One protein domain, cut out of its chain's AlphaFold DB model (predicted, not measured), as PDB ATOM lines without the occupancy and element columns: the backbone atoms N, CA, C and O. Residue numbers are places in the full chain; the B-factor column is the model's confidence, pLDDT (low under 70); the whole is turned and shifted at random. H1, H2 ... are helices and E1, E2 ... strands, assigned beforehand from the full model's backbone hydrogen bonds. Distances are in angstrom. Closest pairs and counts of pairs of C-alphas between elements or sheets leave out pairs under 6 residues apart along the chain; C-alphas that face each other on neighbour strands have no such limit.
ATOM      1  N   ASP A   9      97.078 -56.630 293.771       87.88
ATOM      2  CA  ASP A   9      98.066 -55.960 292.927       87.88
ATOM      3  C   ASP A   9      97.401 -55.045 291.896       87.88
ATOM      4  O   ASP A   9      97.803 -53.891 291.749       87.88
ATOM      5  N   GLU A  10      96.325 -55.496 291.246       85.38
ATOM      6  CA  GLU A  10      95.547 -54.657 290.327       85.38
ATOM      7  C   GLU A  10      94.965 -53.432 291.043       85.38
ATOM      8  O   GLU A  10      95.034 -52.318 290.523       85.38
ATOM      9  N   ARG A  11      94.463 -53.591 292.275       87.62
ATOM     10  CA  ARG A  11      93.976 -52.461 293.088       87.62
ATOM     11  C   ARG A  11      95.092 -51.474 293.423       87.62
ATOM     12  O   ARG A  11      94.871 -50.266 293.362       87.62
ATOM     13  N   LYS A  12      96.295 -51.969 293.730       89.88
ATOM     14  CA  LYS A  12      97.476 -51.131 293.972       89.88
ATOM     15  C   LYS A  12      97.863 -50.336 292.724       89.88
ATOM     16  O   LYS A  12      98.115 -49.140 292.835       89.88
ATOM     17  N   PHE A  13      97.852 -50.954 291.543       84.81
ATOM     18  CA  PHE A  13      98.100 -50.246 290.283       84.81
ATOM     19  C   PHE A  13      97.073 -49.141 290.021       84.81
ATOM     20  O   PHE A  13      97.445 -48.043 289.616       84.81
ATOM     21  N   ILE A  14      95.792 -49.399 290.297       83.81
ATOM     22  CA  ILE A  14      94.723 -48.407 290.129       83.81
ATOM     23  C   ILE A  14      94.945 -47.183 291.025       83.81
ATOM     24  O   ILE A  14      94.789 -46.057 290.556       83.81
ATOM     25  N   LEU A  15      95.333 -47.395 292.286       84.38
ATOM     26  CA  LEU A  15      95.632 -46.307 293.221       84.38
ATOM     27  C   LEU A  15      96.827 -45.469 292.752       84.38
ATOM     28  O   LEU A  15      96.727 -44.248 292.695       84.38
ATOM     29  N   VAL A  16      97.913 -46.115 292.319       89.94
ATOM     30  CA  VAL A  16      99.100 -45.423 291.786       89.94
ATOM     31  C   VAL A  16      98.751 -44.561 290.566       89.94
ATOM     32  O   VAL A  16      99.204 -43.422 290.462       89.94
ATOM     33  N   LEU A  17      97.928 -45.076 289.646       85.38
ATOM     34  CA  LEU A  17      97.476 -44.316 288.477       85.38
ATOM     35  C   LEU A  17      96.583 -43.137 288.874       85.38
ATOM     36  O   LEU A  17      96.746 -42.037 288.348       85.38
ATOM     37  N   HIS A  18      95.671 -43.352 289.821       86.69
ATOM     38  CA  HIS A  18      94.797 -42.304 290.329       86.69
ATOM     39  C   HIS A  18      95.587 -41.161 290.987       86.69
ATOM     40  O   HIS A  18      95.318 -39.997 290.689       86.69
ATOM     41  N   ASP A  19      96.587 -41.479 291.812       90.25
ATOM     42  CA  ASP A  19      97.446 -40.491 292.481       90.25
ATOM     43  C   ASP A  19      98.307 -39.698 291.484       90.25
ATOM     44  O   ASP A  19      98.583 -38.518 291.694       90.25
ATOM     45  N   ALA A  20      98.655 -40.303 290.346       88.81
ATOM     46  CA  ALA A  20      99.281 -39.624 289.211       88.81
ATOM     47  C   ALA A  20      98.293 -38.785 288.364       88.81
ATOM     48  O   ALA A  20      98.672 -38.238 287.328       88.81
ATOM     49  N   GLY A  21      97.019 -38.696 288.763       88.31
ATOM     50  CA  GLY A  21      95.963 -37.973 288.047       88.31
ATOM     51  C   GLY A  21      95.376 -38.725 286.845       88.31
ATOM     52  O   GLY A  21      94.546 -38.177 286.115       88.31
ATOM     53  N   LEU A  22      95.762 -39.983 286.629       85.69
ATOM     54  CA  LEU A  22      95.312 -40.814 285.514       85.69
ATOM     55  C   LEU A  22      94.114 -41.670 285.931       85.69
ATOM     56  O   LEU A  22      94.236 -42.785 286.435       85.69
ATOM     57  N   LYS A  23      92.910 -41.149 285.683       88.31
ATOM     58  CA  LYS A  23      91.660 -41.878 285.938       88.31
ATOM     59  C   LYS A  23      91.490 -43.035 284.950       88.31
ATOM     60  O   LYS A  23      91.597 -42.844 283.740       88.31
ATOM     61  N   LEU A  24      91.097 -44.206 285.453       81.94
ATOM     62  CA  LEU A  24      90.747 -45.383 284.641       81.94
ATOM     63  C   LEU A  24      89.725 -45.081 283.540       81.94
ATOM     64  O   LEU A  24      89.864 -45.579 282.428       81.94
ATOM     65  N   SER A  25      88.711 -44.262 283.831       83.81
ATOM     66  CA  SER A  25      87.699 -43.869 282.845       83.81
ATOM     67  C   SER A  25      88.311 -43.095 281.680       83.81
ATOM     68  O   SER A  25      87.991 -43.381 280.531       83.81
ATOM     69  N   ALA A  26      89.243 -42.184 281.963       86.00
ATOM     70  CA  ALA A  26      89.951 -41.418 280.945       86.00
ATOM     71  C   ALA A  26      90.868 -42.317 280.100       86.00
ATOM     72  O   ALA A  26      90.897 -42.182 278.880       86.00
ATOM     73  N   ILE A  27      91.566 -43.275 280.724       83.69
ATOM     74  CA  ILE A  27      92.385 -44.269 280.007       83.69
ATOM     75  C   ILE A  27      91.500 -45.146 279.115       83.69
ATOM     76  O   ILE A  27      91.822 -45.358 277.946       83.69
ATOM     77  N   SER A  28      90.379 -45.638 279.645       83.56
ATOM     78  CA  SER A  28      89.436 -46.487 278.914       83.56
ATOM     79  C   SER A  28      88.841 -45.751 277.715       83.56
ATOM     80  O   SER A  28      88.917 -46.245 276.592       83.56
ATOM     81  N   GLU A  29      88.346 -44.527 277.917       86.38
ATOM     82  CA  GLU A  29      87.792 -43.703 276.844       86.38
ATOM     83  C   GLU A  29      88.845 -43.382 275.775       86.38
ATOM     84  O   GLU A  29      88.585 -43.531 274.581       86.38
ATOM     85  N   ALA A  30      90.059 -43.002 276.187       83.81
ATOM     86  CA  ALA A  30      91.155 -42.734 275.262       83.81
ATOM     87  C   ALA A  30      91.546 -43.983 274.459       83.81
ATOM     88  O   ALA A  30      91.808 -43.885 273.259       83.81
ATOM     89  N   THR A  31      91.552 -45.158 275.092       83.50
ATOM     90  CA  THR A  31      91.858 -46.439 274.438       83.50
ATOM     91  C   THR A  31      90.760 -46.820 273.450       83.50
ATOM     92  O   THR A  31      91.061 -47.132 272.304       83.50
ATOM     93  N   TYR A  32      89.488 -46.709 273.838       82.56
ATOM     94  CA  TYR A  32      88.351 -47.039 272.975       82.56
ATOM     95  C   TYR A  32      88.259 -46.120 271.750       82.56
ATOM     96  O   TYR A  32      87.937 -46.557 270.651       82.56
ATOM     97  N   ARG A  33      88.595 -44.836 271.921       83.88
ATOM     98  CA  ARG A  33      88.660 -43.868 270.815       83.88
ATOM     99  C   ARG A  33      89.840 -44.101 269.871       83.88
ATOM    100  O   ARG A  33      89.794 -43.626 268.741       83.88
ATOM    101  N   SER A  34      90.906 -44.760 270.324       86.06
ATOM    102  CA  SER A  34      92.156 -44.869 269.561       86.06
ATOM    103  C   SER A  34      92.470 -46.260 269.038       86.06
ATOM    104  O   SER A  34      93.168 -46.356 268.036       86.06
ATOM    105  N   ILE A  35      91.964 -47.330 269.649       89.25
ATOM    106  CA  ILE A  35      92.224 -48.704 269.217       89.25
ATOM    107  C   ILE A  35      90.985 -49.263 268.521       89.25
ATOM    108  O   ILE A  35      89.902 -49.308 269.096       89.25
ATOM    109  N   GLY A  36      91.159 -49.722 267.285       86.56
ATOM    110  CA  GLY A  36      90.107 -50.340 266.483       86.56
ATOM    111  C   GLY A  36      90.492 -51.741 266.031       86.56
ATOM    112  O   GLY A  36      91.667 -52.034 265.815       86.56
ATOM    113  N   PHE A  37      89.503 -52.618 265.869       84.75
ATOM    114  CA  PHE A  37      89.702 -53.921 265.239       84.75
ATOM    115  C   PHE A  37      89.492 -53.783 263.732       84.75
ATOM    116  O   PHE A  37      88.392 -53.457 263.288       84.75
ATOM    117  N   LYS A  38      90.548 -54.002 262.942       82.25
ATOM    118  CA  LYS A  38      90.514 -53.787 261.491       82.25
ATOM    119  C   LYS A  38      91.119 -54.963 260.741       82.25
ATOM    120  O   LYS A  38      92.087 -55.588 261.177       82.25
ATOM    121  N   GLU A  39      90.535 -55.238 259.583       80.19
ATOM    122  CA  GLU A  39      91.107 -56.115 258.574       80.19
ATOM    123  C   GLU A  39      92.126 -55.331 257.749       80.19
ATOM    124  O   GLU A  39      91.782 -54.341 257.102       80.19
ATOM    125  N   VAL A  40      93.392 -55.746 257.800       75.62
ATOM    126  CA  VAL A  40      94.461 -55.085 257.049       75.62
ATOM    127  C   VAL A  40      94.871 -55.968 255.882       75.62
ATOM    128  O   VAL A  40      95.191 -57.145 256.059       75.62
ATOM    129  N   ARG A  41      94.849 -55.390 254.677       68.88
ATOM    130  CA  ARG A  41      95.302 -56.063 253.460       68.88
ATOM    131  C   ARG A  41      96.821 -56.088 253.426       68.88
ATOM    132  O   ARG A  41      97.476 -55.105 253.768       68.88
ATOM    133  N   ALA A  42      97.365 -57.223 253.006       70.75
ATOM    134  CA  ALA A  42      98.789 -57.338 252.771       70.75
ATOM    135  C   ALA A  42      99.140 -56.731 251.411       70.75
ATOM    136  O   ALA A  42      98.768 -57.280 250.373       70.75
ATOM    137  N   GLU A  43      99.853 -55.611 251.432       73.44
ATOM    138  CA  GLU A  43     100.325 -54.919 250.240       73.44
ATOM    139  C   GLU A  43     101.785 -54.504 250.454       73.44
ATOM    140  O   GLU A  43     102.087 -53.860 251.459       73.44
ATOM    141  N   PRO A  44     102.714 -54.908 249.573       78.31
ATOM    142  CA  PRO A  44     104.103 -54.489 249.668       78.31
ATOM    143  C   PRO A  44     104.254 -53.003 249.330       78.31
ATOM    144  O   PRO A  44     103.515 -52.446 248.521       78.31
ATOM    145  N   GLU A  45     105.265 -52.368 249.914       83.12
ATOM    146  CA  GLU A  45     105.534 -50.953 249.676       83.12
ATOM    147  C   GLU A  45     105.954 -50.679 248.216       83.12
ATOM    148  O   GLU A  45     106.918 -51.244 247.681       83.12
ATOM    149  N   LEU A  46     105.239 -49.764 247.555       85.94
ATOM    150  CA  LEU A  46     105.523 -49.341 246.185       85.94
ATOM    151  C   LEU A  46     106.483 -48.149 246.159       85.94
ATOM    152  O   LEU A  46     106.067 -46.998 246.027       85.94
ATOM    153  N   LEU A  47     107.784 -48.440 246.210       90.44
ATOM    154  CA  LEU A  47     108.835 -47.439 246.016       90.44
ATOM    155  C   LEU A  47     108.699 -46.715 244.657       90.44
ATOM    156  O   LEU A  47     108.256 -47.333 243.682       90.44
ATOM    157  N   PRO A  48     109.174 -45.458 244.524       96.06
ATOM    158  CA  PRO A  48     109.078 -44.691 243.275       96.06
ATOM    159  C   PRO A  48     109.629 -45.427 242.047       96.06
ATOM    160  O   PRO A  48     109.032 -45.394 240.972       96.06
ATOM    161  N   ARG A  49     110.724 -46.183 242.212       96.38
ATOM    162  CA  ARG A  49     111.293 -47.020 241.142       96.38
ATOM    163  C   ARG A  49     110.321 -48.092 240.634       96.38
ATOM    164  O   ARG A  49     110.283 -48.347 239.436       96.38
ATOM    165  N   HIS A  50     109.524 -48.696 241.521       94.75
ATOM    166  CA  HIS A  50     108.527 -49.700 241.146       94.75
ATOM    167  C   HIS A  50     107.395 -49.044 240.354       94.75
ATOM    168  O   HIS A  50     106.947 -49.595 239.355       94.75
ATOM    169  N   GLN A  51     106.965 -47.849 240.766       95.00
ATOM    170  CA  GLN A  51     105.913 -47.100 240.078       95.00
ATOM    171  C   GLN A  51     106.346 -46.703 238.663       95.00
ATOM    172  O   GLN A  51     105.618 -46.959 237.706       95.00
ATOM    173  N   MET A  52     107.563 -46.164 238.515       97.44
ATOM    174  CA  MET A  52     108.120 -45.811 237.205       97.44
ATOM    175  C   MET A  52     108.266 -47.031 236.293       97.44
ATOM    176  O   MET A  52     107.857 -46.975 235.139       97.44
ATOM    177  N   ALA A  53     108.797 -48.147 236.806       97.50
ATOM    178  CA  ALA A  53     108.967 -49.366 236.018       97.50
ATOM    179  C   ALA A  53     107.624 -49.963 235.567       97.50
ATOM    180  O   ALA A  53     107.487 -50.356 234.412       97.50
ATOM    181  N   ARG A  54     106.619 -49.990 236.456       96.75
ATOM    182  CA  ARG A  54     105.269 -50.477 236.125       96.75
ATOM    183  C   ARG A  54     104.593 -49.597 235.080       96.75
ATOM    184  O   ARG A  54     104.002 -50.138 234.152       96.75
ATOM    185  N   LYS A  55     104.710 -48.270 235.211       97.38
ATOM    186  CA  LYS A  55     104.180 -47.330 234.219       97.38
ATOM    187  C   LYS A  55     104.853 -47.534 232.863       97.38
ATOM    188  O   LYS A  55     104.157 -47.782 231.892       97.38
ATOM    189  N   LYS A  56     106.190 -47.543 232.828       97.81
ATOM    190  CA  LYS A  56     106.956 -47.771 231.595       97.81
ATOM    191  C   LYS A  56     106.572 -49.088 230.918       97.81
ATOM    192  O   LYS A  56     106.406 -49.115 229.711       97.81
ATOM    193  N   TRP A  57     106.415 -50.172 231.680       96.12
ATOM    194  CA  TRP A  57     105.988 -51.453 231.112       96.12
ATOM    195  C   TRP A  57     104.596 -51.365 230.480       96.12
ATOM    196  O   TRP A  57     104.402 -51.907 229.397       96.12
ATOM    197  N   GLY A  58     103.657 -50.674 231.137       96.12
ATOM    198  CA  GLY A  58     102.327 -50.400 230.591       96.12
ATOM    199  C   GLY A  58     102.405 -49.623 229.281       96.12
ATOM    200  O   GLY A  58     101.902 -50.113 228.276       96.12
ATOM    201  N   ASP A  59     103.116 -48.495 229.287       96.56
ATOM    202  CA  ASP A  59     103.319 -47.643 228.110       96.56
ATOM    203  C   ASP A  59     103.958 -48.447 226.947       96.56
ATOM    204  O   ASP A  59     103.494 -48.391 225.813       96.56
ATOM    205  N   ASP A  60     104.971 -49.279 227.227       95.12
ATOM    206  CA  ASP A  60     105.670 -50.110 226.229       95.12
ATOM    207  C   ASP A  60     104.790 -51.246 225.644       95.12
ATOM    208  O   ASP A  60     105.164 -51.871 224.648       95.12
ATOM    209  N   HIS A  61     103.680 -51.611 226.299       92.56
ATOM    210  CA  HIS A  61     102.883 -52.814 225.991       92.56
ATOM    211  C   HIS A  61     101.399 -52.524 225.692       92.56
ATOM    212  O   HIS A  61     100.643 -53.458 225.385       92.56
ATOM    213  N   GLU A  62     100.973 -51.262 225.772       93.25
ATOM    214  CA  GLU A  62      99.590 -50.827 225.547       93.25
ATOM    215  C   GLU A  62      99.131 -51.124 224.112       93.25
ATOM    216  O   GLU A  62      98.058 -51.702 223.912       93.25
ATOM    217  N   ASP A  63     100.003 -50.877 223.134       94.31
ATOM    218  CA  ASP A  63      99.701 -51.003 221.701       94.31
ATOM    219  C   ASP A  63      99.835 -52.429 221.141       94.31
ATOM    220  O   ASP A  63      99.677 -52.648 219.938       94.31
ATOM    221  N   LYS A  64     100.103 -53.435 221.987       92.31
ATOM    222  CA  LYS A  64     100.195 -54.829 221.525       92.31
ATOM    223  C   LYS A  64      98.878 -55.292 220.915       92.31
ATOM    224  O   LYS A  64      97.806 -55.169 221.511       92.31
ATOM    225  N   THR A  65      98.969 -55.917 219.753       95.00
ATOM    226  CA  THR A  65      97.833 -56.527 219.070       95.00
ATOM    227  C   THR A  65      97.298 -57.733 219.845       95.00
ATOM    228  O   THR A  65      97.980 -58.347 220.671       95.00
ATOM    229  N   ASN A  66      96.063 -58.137 219.540       93.44
ATOM    230  CA  ASN A  66      95.472 -59.338 220.136       93.44
ATOM    231  C   ASN A  66      96.267 -60.610 219.806       93.44
ATOM    232  O   ASN A  66      96.349 -61.501 220.648       93.44
ATOM    233  N   ALA A  67      96.875 -60.690 218.618       95.00
ATOM    234  CA  ALA A  67      97.701 -61.829 218.222       95.00
ATOM    235  C   ALA A  67      98.980 -61.921 219.070       95.00
ATOM    236  O   ALA A  67      99.316 -62.993 219.567       95.00
ATOM    237  N   GLU A  68      99.656 -60.794 219.304       94.69
ATOM    238  CA  GLU A  68     100.853 -60.737 220.152       94.69
ATOM    239  C   GLU A  68     100.536 -61.053 221.616       94.69
ATOM    240  O   GLU A  68     101.313 -61.732 222.285       94.69
ATOM    241  N   ARG A  69      99.375 -60.605 222.110       91.75
ATOM    242  CA  ARG A  69      98.890 -60.965 223.452       91.75
ATOM    243  C   ARG A  69      98.575 -62.456 223.558       91.75
ATOM    244  O   ARG A  69      98.938 -63.070 224.554       91.75
ATOM    245  N   ALA A  70      97.950 -63.045 222.539       94.94
ATOM    246  CA  ALA A  70      97.622 -64.472 222.511       94.94
ATOM    247  C   ALA A  70      98.862 -65.377 222.416       94.94
ATOM    248  O   ALA A  70      98.830 -66.510 222.888       94.94
ATOM    249  N   ALA A  71      99.959 -64.882 221.838       95.69
ATOM    250  CA  ALA A  71     101.234 -65.594 221.784       95.69
ATOM    251  C   ALA A  71     102.027 -65.536 223.106       95.69
ATOM    252  O   ALA A  71     103.057 -66.197 223.239       95.69
ATOM    253  N   MET A  72     101.584 -64.736 224.080       94.12
ATOM    254  CA  MET A  72     102.299 -64.530 225.334       94.12
ATOM    255  C   MET A  72     102.035 -65.688 226.301       94.12
ATOM    256  O   MET A  72     100.907 -65.899 226.743       94.12
ATOM    257  N   LEU A  73     103.088 -66.427 226.658       95.62
ATOM    258  CA  LEU A  73     103.022 -67.466 227.683       95.62
ATOM    259  C   LEU A  73     103.470 -66.890 229.026       95.62
ATOM    260  O   LEU A  73     104.615 -66.462 229.174       95.62
ATOM    261  N   PHE A  74     102.568 -66.893 230.005       94.44
ATOM    262  CA  PHE A  74     102.879 -66.507 231.377       94.44
ATOM    263  C   PHE A  74     103.217 -67.741 232.209       94.44
ATOM    264  O   PHE A  74     102.525 -68.756 232.144       94.44
ATOM    265  N   SER A  75     104.262 -67.622 233.017       95.38
ATOM    266  CA  SER A  75     104.637 -68.587 234.046       95.38
ATOM    267  C   SER A  75     104.839 -67.847 235.359       95.38
ATOM    268  O   SER A  75     105.354 -66.729 235.357       95.38
ATOM    269  N   ASP A  76     104.474 -68.476 236.464       94.19
ATOM    270  CA  ASP A  76     104.724 -67.980 237.813       94.19
ATOM    271  C   ASP A  76     104.932 -69.180 238.738       94.19
ATOM    272  O   ASP A  76     104.494 -70.285 238.417       94.19
ATOM    273  N   GLU A  77     105.587 -68.956 239.870       91.19
ATOM    274  CA  GLU A  77     105.717 -69.942 240.937       91.19
ATOM    275  C   GLU A  77     104.774 -69.544 242.073       91.19
ATOM    276  O   GLU A  77     104.875 -68.449 242.637       91.19
ATOM    277  N   LYS A  78     103.860 -70.437 242.461       85.50
ATOM    278  CA  LYS A  78     102.937 -70.173 243.565       85.50
ATOM    279  C   LYS A  78     103.171 -71.131 244.718       85.50
ATOM    280  O   LYS A  78     102.857 -72.316 244.668       85.50
ATOM    281  N   LYS A  79     103.577 -70.561 245.852       83.56
ATOM    282  CA  LYS A  79     103.523 -71.246 247.143       83.56
ATOM    283  C   LYS A  79     102.098 -71.276 247.705       83.56
ATOM    284  O   LYS A  79     101.444 -70.230 247.819       83.56
ATOM    285  N   TRP A  80     101.647 -72.460 248.098       80.88
ATOM    286  CA  TRP A  80     100.385 -72.742 248.777       80.88
ATOM    287  C   TRP A  80     100.673 -73.226 250.196       80.88
ATOM    288  O   TRP A  80     101.352 -74.235 250.380       80.88
ATOM    289  N   ASN A  81     100.173 -72.502 251.197       80.88
ATOM    290  CA  ASN A  81     100.296 -72.898 252.600       80.88
ATOM    291  C   ASN A  81      99.122 -73.815 252.976       80.88
ATOM    292  O   ASN A  81      97.990 -73.576 252.549       80.88
ATOM    293  N   LEU A  82      99.397 -74.881 253.731       83.25
ATOM    294  CA  LEU A  82      98.416 -75.925 254.065       83.25
ATOM    295  C   LEU A  82      97.610 -75.626 255.342       83.25
ATOM    296  O   LEU A  82      96.683 -76.362 255.670       83.25
ATOM    297  N   ASP A  83      97.949 -74.553 256.055       78.56
ATOM    298  CA  ASP A  83      97.396 -74.172 257.358       78.56
ATOM    299  C   ASP A  83      96.260 -73.131 257.295       78.56
ATOM    300  O   ASP A  83      95.604 -72.887 258.309       78.56
ATOM    301  N   GLY A  84      95.968 -72.554 256.124       69.75
ATOM    302  CA  GLY A  84      94.787 -71.711 255.905       69.75
ATOM    303  C   GLY A  84      95.039 -70.416 255.125       69.75
ATOM    304  O   GLY A  84      96.129 -70.145 254.625       69.75
ATOM    305  N   LEU A  85      93.982 -69.610 254.978       61.69
ATOM    306  CA  LEU A  85      93.989 -68.371 254.191       61.69
ATOM    307  C   LEU A  85      94.911 -67.308 254.811       61.69
ATOM    308  O   LEU A  85      94.557 -66.598 255.748       61.69
ATOM    309  N   ASP A  86      96.073 -67.142 254.191       65.62
ATOM    310  CA  ASP A  86      97.196 -66.301 254.630       65.62
ATOM    311  C   ASP A  86      96.992 -64.779 254.396       65.62
ATOM    312  O   ASP A  86      97.931 -63.981 254.388       65.62
ATOM    313  N   GLY A  87      95.758 -64.365 254.081       58.25
ATOM    314  CA  GLY A  87      95.480 -63.112 253.367       58.25
ATOM    315  C   GLY A  87      94.796 -62.000 254.159       58.25
ATOM    316  O   GLY A  87      94.926 -60.841 253.773       58.25
ATOM    317  N   LEU A  88      94.083 -62.330 255.238       60.28
ATOM    318  CA  LEU A  88      93.318 -61.364 256.029       60.28
ATOM    319  C   LEU A  88      93.795 -61.397 257.476       60.28
ATOM    320  O   LEU A  88      93.379 -62.238 258.270       60.28
ATOM    321  N   GLN A  89      94.679 -60.462 257.828       66.19
ATOM    322  CA  GLN A  89      95.065 -60.264 259.219       66.19
ATOM    323  C   GLN A  89      94.081 -59.294 259.861       66.19
ATOM    324  O   GLN A  89      94.156 -58.079 259.665       66.19
ATOM    325  N   ARG A  90      93.141 -59.840 260.632       76.56
ATOM    326  CA  ARG A  90      92.332 -59.037 261.546       76.56
ATOM    327  C   ARG A  90      93.135 -58.803 262.815       76.56
ATOM    328  O   ARG A  90      93.515 -59.758 263.490       76.56
ATOM    329  N   ARG A  91      93.418 -57.542 263.125       78.62
ATOM    330  CA  ARG A  91      94.188 -57.168 264.315       78.62
ATOM    331  C   ARG A  91      93.652 -55.889 264.945       78.62
ATOM    332  O   ARG A  91      93.024 -55.067 264.278       78.62
ATOM    333  N   TRP A  92      93.937 -55.725 266.230       85.25
ATOM    334  CA  TRP A  92      93.766 -54.456 266.925       85.25
ATOM    335  C   TRP A  92      94.871 -53.494 266.475       85.25
ATOM    336  O   TRP A  92      96.052 -53.836 266.553       85.25
ATOM    337  N   ILE A  93      94.496 -52.323 265.962       86.81
ATOM    338  CA  ILE A  93      95.422 -51.279 265.507       86.81
ATOM    339  C   ILE A  93      95.137 -49.953 266.204       86.81
ATOM    340  O   ILE A  93      93.991 -49.649 266.532       86.81
ATOM    341  N   ASP A  94      96.182 -49.146 266.377       87.81
ATOM    342  CA  ASP A  94      96.047 -47.736 266.743       87.81
ATOM    343  C   ASP A  94      95.559 -46.950 265.518       87.81
ATOM    344  O   ASP A  94      96.309 -46.736 264.567       87.81
ATOM    345  N   MET A  95      94.298 -46.523 265.545       85.25
ATOM    346  CA  MET A  95      93.620 -45.789 264.473       85.25
ATOM    347  C   MET A  95      94.199 -44.390 264.240       85.25
ATOM    348  O   MET A  95      93.876 -43.748 263.245       85.25
ATOM    349  N   ARG A  96      95.048 -43.895 265.148       86.69
ATOM    350  CA  ARG A  96      95.739 -42.605 264.997       86.69
ATOM    351  C   ARG A  96      96.968 -42.691 264.096       86.69
ATOM    352  O   ARG A  96      97.540 -41.662 263.747       86.69
ATOM    353  N   ARG A  97      97.415 -43.904 263.767       82.56
ATOM    354  CA  ARG A  97      98.590 -44.157 262.932       82.56
ATOM    355  C   ARG A  97      98.144 -44.620 261.546       82.56
ATOM    356  O   ARG A  97      97.075 -45.218 261.429       82.56
ATOM    357  N   PRO A  98      98.945 -44.363 260.499       79.38
ATOM    358  CA  PRO A  98      98.681 -44.951 259.194       79.38
ATOM    359  C   PRO A  98      98.626 -46.477 259.301       79.38
ATOM    360  O   PRO A  98      99.293 -47.075 260.155       79.38
ATOM    361  N   ASP A  99      97.834 -47.098 258.426       75.69
ATOM    362  CA  ASP A  99      97.731 -48.551 258.374       75.69
ATOM    363  C   ASP A  99      99.134 -49.160 258.212       75.69
ATOM    364  O   ASP A  99      99.878 -48.762 257.311       75.69
ATOM    365  N   PRO A 100      99.528 -50.122 259.064       72.75
ATOM    366  CA  PRO A 100     100.839 -50.730 258.930       72.75
ATOM    367  C   PRO A 100     100.909 -51.531 257.633       72.75
ATOM    368  O   PRO A 100     100.016 -52.341 257.375       72.75
ATOM    369  N   VAL A 101     101.998 -51.365 256.881       71.19
ATOM    370  CA  VAL A 101     102.325 -52.203 255.722       71.19
ATOM    371  C   VAL A 101     102.462 -53.645 256.201       71.19
ATOM    372  O   VAL A 101     103.305 -53.960 257.043       71.19
ATOM    373  N   VAL A 102     101.595 -54.526 255.707       70.75
ATOM    374  CA  VAL A 102     101.608 -55.944 256.073       70.75
ATOM    375  C   VAL A 102     102.169 -56.725 254.911       70.75
ATOM    376  O   VAL A 102     101.612 -56.716 253.818       70.75
ATOM    377  N   VAL A 103     103.264 -57.432 255.150       66.88
ATOM    378  CA  VAL A 103     103.766 -58.421 254.201       66.88
ATOM    379  C   VAL A 103     103.176 -59.773 254.584       66.88
ATOM    380  O   VAL A 103     103.060 -60.100 255.769       66.88
ATOM    381  N   ARG A 104     102.761 -60.548 253.580       69.62
ATOM    382  CA  ARG A 104     102.319 -61.931 253.791       69.62
ATOM    383  C   ARG A 104     103.429 -62.741 254.457       69.62
ATOM    384  O   ARG A 104     104.614 -62.462 254.265       69.62
ATOM    385  N   ARG A 105     103.050 -63.757 255.232       72.44
ATOM    386  CA  ARG A 105     104.029 -64.693 255.788       72.44
ATOM    387  C   ARG A 105     104.694 -65.436 254.631       72.44
ATOM    388  O   ARG A 105     104.028 -65.929 253.731       72.44
ATOM    389  N   HIS A 106     106.022 -65.502 254.646       69.31
ATOM    390  CA  HIS A 106     106.767 -66.238 253.624       69.31
ATOM    391  C   HIS A 106     106.845 -67.745 253.938       69.31
ATOM    392  O   HIS A 106     106.884 -68.573 253.028       69.31
ATOM    393  N   SER A 107     106.867 -68.123 255.221       70.25
ATOM    394  CA  SER A 107     107.111 -69.499 255.680       70.25
ATOM    395  C   SER A 107     106.296 -69.842 256.936       70.25
ATOM    396  O   SER A 107     106.069 -68.971 257.776       70.25
ATOM    397  N   GLY A 108     105.901 -71.112 257.076       73.69
ATOM    398  CA  GLY A 108     105.098 -71.643 258.188       73.69
ATOM    399  C   GLY A 108     104.116 -72.715 257.697       73.69
ATOM    400  O   GLY A 108     103.963 -72.868 256.491       73.69
ATOM    401  N   GLY A 109     103.509 -73.489 258.601       77.69
ATOM    402  CA  GLY A 109     102.301 -74.278 258.294       77.69
ATOM    403  C   GLY A 109     102.429 -75.510 257.392       77.69
ATOM    404  O   GLY A 109     101.449 -76.225 257.210       77.69
ATOM    405  N   GLY A 110     103.613 -75.777 256.831       82.38
ATOM    406  CA  GLY A 110     103.754 -76.717 255.717       82.38
ATOM    407  C   GLY A 110     103.234 -76.102 254.414       82.38
ATOM    408  O   GLY A 110     102.256 -75.354 254.396       82.38
ATOM    409  N   SER A 111     103.914 -76.367 253.301       84.25
ATOM    410  CA  SER A 111     103.618 -75.683 252.042       84.25
ATOM    411  C   SER A 111     104.016 -76.495 250.825       84.25
ATOM    412  O   SER A 111     105.034 -77.186 250.862       84.25
ATOM    413  N   VAL A 112     103.272 -76.324 249.738       87.00
ATOM    414  CA  VAL A 112     103.576 -76.888 248.420       87.00
ATOM    415  C   VAL A 112     103.812 -75.747 247.438       87.00
ATOM    416  O   VAL A 112     103.100 -74.745 247.465       87.00
ATOM    417  N   VAL A 113     104.827 -75.890 246.595       89.31
ATOM    418  CA  VAL A 113     105.097 -74.995 245.468       89.31
ATOM    419  C   VAL A 113     104.539 -75.645 244.207       89.31
ATOM    420  O   VAL A 113     104.719 -76.850 244.022       89.31
ATOM    421  N   VAL A 114     103.852 -74.860 243.380       87.69
ATOM    422  CA  VAL A 114     103.321 -75.262 242.071       87.69
ATOM    423  C   VAL A 114     103.740 -74.242 241.029       87.69
ATOM    424  O   VAL A 114     103.719 -73.036 241.376       87.69
TER     425      VAL A 114
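This is residues 9 to 114 of the 114 residues of an uncharacterized protein of Phytophthora kernoviae (UniProt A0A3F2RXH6). This is a long, open chain with no single core: H1 and H2 form an L at one end, H2 leads directly into the two-strand ribbon E1 and E3, and the chain then swings out in a wide open loop through H3 and H4 at the other end. It comes back to E2, which pairs with E4 in a second, very short ribbon set away from the first; residues 46 to 60, 62 to 68 and 70 to 75 in the loop stand free. The printed part has 106 residues, with four named helices and four named strands in the order H1, H2, E1, H3, H4, E2, E3, E4; both sheets, E1 - E3 and E2 - E4, are antiparallel. The class is mixed, helices and strands. The whole is extended, with a radius of gyration of the C-alphas of 24.2 A and spans of 76, 35 and 19 A.

H1 is residues 9 to 19, 15.5 A long, from C-alpha 9 at (98.066, -55.960, 292.927). H2 is residues 24 to 34, 15.2 A, and E1 is residues 35 to 41, 17.7 A. H3, residues 48 to 61, is the longest helix at 20.1 A, starting at C-alpha 48 at (109.078, -44.691, 243.275). H4 is residues 66 to 70, and E2 is residues 79 to 81. E3 is residues 88 to 94, 17.5 A. E4 is residues 111 to 113, ending at C-alpha 113 at (105.097, -74.995, 245.468).

H1 and H2 only just touch, only at the corner by their link, with 3 pairs of C-alphas within 8 A; the closest, those of Ile 14 and Leu 24, are 7.4 A apart. Their lines are about perpendicular, at 89 degrees. The closest C-alphas of H2 and E3, those of Ser 34 and Asp 94, are 5.6 A apart. E1 and E3 are antiparallel neighbours at 146 degrees; N 36 and O 93 are 2.9 A apart and N 93 and O 36 2.8 A, both within hydrogen-bond range. H3 and H4 are apart from each other, and each of them is also apart from H1 and from H2. E2 and E4 are antiparallel neighbours at 160 degrees, with N 80 and O 112 within hydrogen-bond range at 2.8 A. E1 and E2 are apart, as are E3 and E4. In H1, H2, H3 and H4 every O i to N i+4 pair is within hydrogen-bond range.

The two C-alphas farthest apart, those of Asp 19 and Ala 67, are 77.3 A apart. The printed part has no cut and ends at Val 114, the chain's last residue. The link from E3 to E4 is long, with 16 residues, 95 to 110. The mean pLDDT of the printed part is 84.7; residue 41, residues 84 to 89, residues 103 to 104 and residue 106 are under 70.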